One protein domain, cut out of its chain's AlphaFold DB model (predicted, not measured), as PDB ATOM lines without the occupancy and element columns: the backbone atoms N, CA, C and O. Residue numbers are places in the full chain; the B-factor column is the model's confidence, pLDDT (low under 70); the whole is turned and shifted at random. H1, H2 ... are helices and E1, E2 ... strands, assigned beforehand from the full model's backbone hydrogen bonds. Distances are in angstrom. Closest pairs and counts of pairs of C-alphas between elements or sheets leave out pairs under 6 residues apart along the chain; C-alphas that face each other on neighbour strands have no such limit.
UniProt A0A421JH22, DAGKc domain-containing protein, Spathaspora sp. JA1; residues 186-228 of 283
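AT A GLANCE: This is residues 186 to 228 of the 283 residues of the protein "DAGKc domain-containing protein" of Spathaspora sp. JA1 (UniProt A0A421JH22). What does the shape look like? One broad loop of chain is closed by a small ribbon of two antiparallel strands, E1 and E2; from E1 the link 191 to 200 runs out to the far end at Glu 197, H1 comes back from there, and the short H2 makes a corner with H1 and leads round to E2. What is it made of? The printed part has 43 residues with two named helices and two named strands, in the order E1, H1, H2, E2; the class is mixed, helices and strands, and the one sheet has the order E1 - E2, antiparallel. How spread out is it? It is only just loose, close to compact, with a radius of gyration of the C-alphas of 11.1 A, and elongated, with spans of 37 by 19 by 16 A.

IN THESE COORDINATES: Where does the printed part begin? Strand E1 is residues 186 to 190, 13.1 A from first to last C-alpha, and C-alpha 186 stands at (22.278, -0.769, 22.855). Where are the helices? Helix H1 is residues 201 to 209, 12.2 A long, with C-alpha 201 at (2.644, -10.766, 16.732). Helix H2 is residues 215 to 218, 5.7 A long. Which strand comes last? Strand E2 is residues 222 to 227, 15.2 A long, with C-alpha 227 at (24.415, 2.963, 26.148).

HOW THE PARTS SIT: How do the strands stand to each other? E1 and E2 are antiparallel neighbours, with 156 degrees between their directions. The C-alphas of Tyr 186 and Lys 226 face each other at 4.4 A; N 187 and O 225, 2.7 A apart, and N 223 and O 189, 2.8 A apart, are within hydrogen-bond range. How do the helices meet, and what of their backbones? H1 and H2 touch only at the corner by their link, the closest C-alphas being those of Asp 209 and His 216, 5.2 A apart. In H1 every O i to N i+4 pair is within hydrogen-bond range; H2 is too short for such a pair, and its one O i to N i+3 pair is within range. How near are the helices to the strands? The closest C-alphas of H2 and E2 are those of Ala 217 and Tyr 224, 5.6 A apart. E1 and H2 are only just apart, 8.2 A at their closest C-alphas, and H1 and E2 are only just apart, at 8.3 A.

THE WHOLE: How far does it reach? The two C-alphas farthest apart are those of Glu 197 and Gly 228, 37.6 A, while those of Tyr 186 and Gly 228, the first and last printed, are 8.4 A apart. Is it unbroken? The printed part has no cut; the links H1 to H2 and H2 to E2 are tight, and the link E1 to H1, with 10 residues, is short. How sure is the model? The mean pLDDT of the printed part is 85.2, and no printed residue is under 70.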
ATOM      1  N   TYR A 186      23.332  -1.589  23.434       83.56
ATOM      2  CA  TYR A 186      22.278  -0.769  22.855       83.56
ATOM      3  C   TYR A 186      20.973  -1.034  23.599       83.56
ATOM      4  O   TYR A 186      20.608  -2.186  23.837       83.56
ATOM      5  N   LEU A 187      20.275   0.036  23.964       86.19
ATOM      6  CA  LEU A 187      18.902   0.008  24.429       86.19
ATOM      7  C   LEU A 187      17.984  -0.136  23.216       86.19
ATOM      8  O   LEU A 187      17.984   0.716  22.330       86.19
ATOM      9  N   VAL A 188      17.180  -1.199  23.218       87.88
ATOM     10  CA  VAL A 188      16.065  -1.375  22.285       87.88
ATOM     11  C   VAL A 188      14.772  -1.173  23.062       87.88
ATOM     12  O   VAL A 188      14.504  -1.919  24.005       87.88
ATOM     13  N   SER A 189      13.967  -0.179  22.689       89.06
ATOM     14  CA  SER A 189      12.646   0.023  23.295       89.06
ATOM     15  C   SER A 189      11.597   0.382  22.252       89.06
ATOM     16  O   SER A 189      11.889   1.050  21.267       89.06
ATOM     17  N   PHE A 190      10.379  -0.113  22.444       88.94
ATOM     18  CA  PHE A 190       9.243   0.115  21.557       88.94
ATOM     19  C   PHE A 190       7.953  -0.069  22.352       88.94
ATOM     20  O   PHE A 190       7.901  -0.850  23.307       88.94
ATOM     21  N   ASN A 191       6.902   0.649  21.967       84.00
ATOM     22  CA  ASN A 191       5.593   0.491  22.593       84.00
ATOM     23  C   ASN A 191       4.893  -0.755  22.049       84.00
ATOM     24  O   ASN A 191       4.997  -1.070  20.865       84.00
ATOM     25  N   THR A 192       4.143  -1.457  22.897       77.75
ATOM     26  CA  THR A 192       3.246  -2.519  22.425       77.75
ATOM     27  C   THR A 192       2.144  -1.914  21.556       77.75
ATOM     28  O   THR A 192       1.593  -0.873  21.913       77.75
ATOM     29  N   GLN A 193       1.797  -2.576  20.456       82.62
ATOM     30  CA  GLN A 193       0.657  -2.199  19.617       82.62
ATOM     31  C   GLN A 193      -0.611  -2.950  20.046       82.62
ATOM     32  O   GLN A 193      -0.529  -3.927  20.796       82.62
ATOM     33  N   GLU A 194      -1.781  -2.480  19.601       79.62
ATOM     34  CA  GLU A 194      -3.031  -3.220  19.795       79.62
ATOM     35  C   GLU A 194      -2.914  -4.608  19.164       79.62
ATOM     36  O   GLU A 194      -2.544  -4.754  18.002       79.62
ATOM     37  N   ASP A 195      -3.242  -5.625  19.954       77.75
ATOM     38  CA  ASP A 195      -3.162  -7.028  19.568       77.75
ATOM     39  C   ASP A 195      -4.514  -7.689  19.872       77.75
ATOM     40  O   ASP A 195      -4.719  -8.215  20.972       77.75
ATOM     41  N   PRO A 196      -5.477  -7.608  18.933       75.38
ATOM     42  CA  PRO A 196      -6.821  -8.152  19.117       75.38
ATOM     43  C   PRO A 196      -6.831  -9.669  19.349       75.38
ATOM     44  O   PRO A 196      -7.759 -10.187  19.969       75.38
ATOM     45  N   GLU A 197      -5.810 -10.375  18.855       79.50
ATOM     46  CA  GLU A 197      -5.668 -11.828  18.974       79.50
ATOM     47  C   GLU A 197      -4.891 -12.248  20.234       79.50
ATOM     48  O   GLU A 197      -4.965 -13.406  20.652       79.50
ATOM     49  N   GLY A 198      -4.177 -11.315  20.873       75.56
ATOM     50  CA  GLY A 198      -3.383 -11.544  22.081       75.56
ATOM     51  C   GLY A 198      -2.188 -12.477  21.863       75.56
ATOM     52  O   GLY A 198      -1.729 -13.117  22.815       75.56
ATOM     53  N   ASN A 199      -1.725 -12.614  20.620       81.38
ATOM     54  CA  ASN A 199      -0.699 -13.569  20.210       81.38
ATOM     55  C   ASN A 199       0.730 -12.974  20.211       81.38
ATOM     56  O   ASN A 199       1.709 -13.701  20.020       81.38
ATOM     57  N   GLY A 200       0.868 -11.674  20.477       81.62
ATOM     58  CA  GLY A 200       2.130 -10.949  20.556       81.62
ATOM     59  C   GLY A 200       2.818 -10.745  19.207       81.62
ATOM     60  O   GLY A 200       4.035 -10.549  19.185       81.62
ATOM     61  N   GLU A 201       2.086 -10.801  18.090       85.56
ATOM     62  CA  GLU A 201       2.644 -10.766  16.732       85.56
ATOM     63  C   GLU A 201       3.597  -9.595  16.491       85.56
ATOM     64  O   GLU A 201       4.698  -9.803  15.981       85.56
ATOM     65  N   TYR A 202       3.221  -8.385  16.914       87.38
ATOM     66  CA  TYR A 202       4.060  -7.200  16.739       87.38
ATOM     67  C   TYR A 202       5.393  -7.308  17.495       87.38
ATOM     68  O   TYR A 202       6.459  -7.091  16.917       87.38
ATOM     69  N   ILE A 203       5.354  -7.720  18.766       86.12
ATOM     70  CA  ILE A 203       6.563  -7.923  19.582       86.12
ATOM     71  C   ILE A 203       7.453  -8.975  18.917       86.12
ATOM     72  O   ILE A 203       8.654  -8.768  18.747       86.12
ATOM     73  N   MET A 204       6.859 -10.088  18.480       85.75
ATOM     74  CA  MET A 204       7.586 -11.163  17.814       85.75
ATOM     75  C   MET A 204       8.161 -10.737  16.461       85.75
ATOM     76  O   MET A 204       9.236 -11.212  16.101       85.75
ATOM     77  N   LYS A 205       7.495  -9.843  15.721       89.88
ATOM     78  CA  LYS A 205       8.017  -9.227  14.493       89.88
ATOM     79  C   LYS A 205       9.274  -8.419  14.802       89.88
ATOM     80  O   LYS A 205      10.321  -8.717  14.233       89.88
ATOM     81  N   VAL A 206       9.214  -7.490  15.762       87.75
ATOM     82  CA  VAL A 206      10.374  -6.659  16.143       87.75
ATOM     83  C   VAL A 206      11.534  -7.529  16.641       87.75
ATOM     84  O   VAL A 206      12.677  -7.347  16.224       87.75
ATOM     85  N   MET A 207      11.258  -8.544  17.466       84.56
ATOM     86  CA  MET A 207      12.285  -9.476  17.951       84.56
ATOM     87  C   MET A 207      12.897 -10.338  16.833       84.56
ATOM     88  O   MET A 207      14.066 -10.713  16.920       84.56
ATOM     89  N   LYS A 208      12.140 -10.660  15.775       84.75
ATOM     90  CA  LYS A 208      12.642 -11.414  14.612       84.75
ATOM     91  C   LYS A 208      13.480 -10.558  13.667       84.75
ATOM     92  O   LYS A 208      14.408 -11.081  13.053       84.75
ATOM     93  N   ASP A 209      13.207  -9.262  13.589       86.62
ATOM     94  CA  ASP A 209      13.936  -8.322  12.733       86.62
ATOM     95  C   ASP A 209      15.431  -8.210  13.102       86.62
ATOM     96  O   ASP A 209      16.255  -7.838  12.267       86.62
ATOM     97  N   VAL A 210      15.830  -8.605  14.320       79.75
ATOM     98  CA  VAL A 210      17.246  -8.810  14.699       79.75
ATOM     99  C   VAL A 210      17.958  -9.752  13.721       79.75
ATOM    100  O   VAL A 210      19.065  -9.454  13.273       79.75
ATOM    101  N   TYR A 211      17.313 -10.854  13.334       74.62
ATOM    102  CA  TYR A 211      17.892 -11.862  12.440       74.62
ATOM    103  C   TYR A 211      17.903 -11.424  10.972       74.62
ATOM    104  O   TYR A 211      18.647 -11.975  10.163       74.62
ATOM    105  N   ASN A 212      17.134 -10.394  10.621       81.06
ATOM    106  CA  ASN A 212      17.154  -9.779   9.301       81.06
ATOM    107  C   ASN A 212      18.181  -8.637   9.247       81.06
ATOM    108  O   ASN A 212      17.843  -7.481   9.001       81.06
ATOM    109  N   LYS A 213      19.451  -8.965   9.521       80.62
ATOM    110  CA  LYS A 213      20.570  -8.002   9.528       80.62
ATOM    111  C   LYS A 213      20.320  -6.789  10.442       80.62
ATOM    112  O   LYS A 213      20.734  -5.680  10.116       80.62
ATOM    113  N   GLY A 214      19.634  -6.995  11.567       81.00
ATOM    114  CA  GLY A 214      19.335  -5.927  12.520       81.00
ATOM    115  C   GLY A 214      18.345  -4.876  12.008       81.00
ATOM    116  O   GLY A 214      18.428  -3.728  12.435       81.00
ATOM    117  N   SER A 215      17.408  -5.229  11.118       87.50
ATOM    118  CA  SER A 215      16.496  -4.261  10.485       87.50
ATOM    119  C   SER A 215      15.621  -3.476  11.471       87.50
ATOM    120  O   SER A 215      15.198  -2.371  11.147       87.50
ATOM    121  N   HIS A 216      15.403  -3.999  12.682       88.44
ATOM    122  CA  HIS A 216      14.702  -3.293  13.762       88.44
ATOM    123  C   HIS A 216      15.359  -1.954  14.131       88.44
ATOM    124  O   HIS A 216      14.664  -1.040  14.549       88.44
ATOM    125  N   ALA A 217      16.676  -1.799  13.950       88.75
ATOM    126  CA  ALA A 217      17.379  -0.553  14.265       88.75
ATOM    127  C   ALA A 217      17.002   0.610  13.325       88.75
ATOM    128  O   ALA A 217      17.342   1.757  13.593       88.75
ATOM    129  N   SER A 218      16.345   0.316  12.199       91.38
ATOM    130  CA  SER A 218      15.817   1.310  11.255       91.38
ATOM    131  C   SER A 218      14.292   1.447  11.323       91.38
ATOM    132  O   SER A 218      13.717   2.175  10.514       91.38
ATOM    133  N   ASP A 219      13.632   0.729  12.236       90.62
ATOM    134  CA  ASP A 219      12.187   0.811  12.430       90.62
ATOM    135  C   ASP A 219      11.851   2.119  13.177       90.62
ATOM    136  O   ASP A 219      12.399   2.352  14.256       90.62
ATOM    137  N   PRO A 220      10.996   3.003  12.625       92.19
ATOM    138  CA  PRO A 220      10.673   4.284  13.255       92.19
ATOM    139  C   PRO A 220       9.942   4.144  14.598       92.19
ATOM    140  O   PRO A 220       9.960   5.091  15.385       92.19
ATOM    141  N   ASP A 221       9.329   2.988  14.874       90.50
ATOM    142  CA  ASP A 221       8.653   2.704  16.145       90.50
ATOM    143  C   ASP A 221       9.602   2.092  17.196       90.50
ATOM    144  O   ASP A 221       9.185   1.786  18.320       90.50
ATOM    145  N   VAL A 222      10.883   1.915  16.849       92.25
ATOM    146  CA  VAL A 222      11.921   1.350  17.711       92.25
ATOM    147  C   VAL A 222      12.948   2.422  18.064       92.25
ATOM    148  O   VAL A 222      13.623   3.002  17.220       92.25
ATOM    149  N   THR A 223      13.129   2.638  19.361       91.56
ATOM    150  CA  THR A 223      14.292   3.346  19.896       91.56
ATOM    151  C   THR A 223      15.473   2.389  19.905       91.56
ATOM    152  O   THR A 223      15.381   1.312  20.498       91.56
ATOM    153  N   TYR A 224      16.571   2.786  19.266       90.88
ATOM    154  CA  TYR A 224      17.822   2.035  19.224       90.88
ATOM    155  C   TYR A 224      18.982   2.957  19.610       90.88
ATOM    156  O   TYR A 224      19.529   3.681  18.777       90.88
ATOM    157  N   GLU A 225      19.336   2.963  20.892       90.00
ATOM    158  CA  GLU A 225      20.280   3.931  21.457       90.00
ATOM    159  C   GLU A 225      21.489   3.240  22.062       90.00
ATOM    160  O   GLU A 225      21.362   2.276  22.809       90.00
ATOM    161  N   LYS A 226      22.685   3.739  21.754       88.81
ATOM    162  CA  LYS A 226      23.908   3.245  22.379       88.81
ATOM    163  C   LYS A 226      23.939   3.674  23.840       88.81
ATOM    164  O   LYS A 226      23.763   4.852  24.130       88.81
ATOM    165  N   VAL A 227      24.265   2.734  24.715       88.31
ATOM    166  CA  VAL A 227      24.415   2.963  26.148       88.31
ATOM    167  C   VAL A 227      25.799   2.522  26.629       88.31
ATOM    168  O   VAL A 227      26.445   1.655  26.027       88.31
ATOM    169  N   GLY A 228      26.293   3.143  27.696       85.94
ATOM    170  CA  GLY A 228      27.637   2.935  28.218       85.94
ATOM    171  C   GLY A 228      27.747   3.082  29.739       85.94
ATOM    172  O   GLY A 228      26.772   3.387  30.423       85.94
TER     173      GLY A 228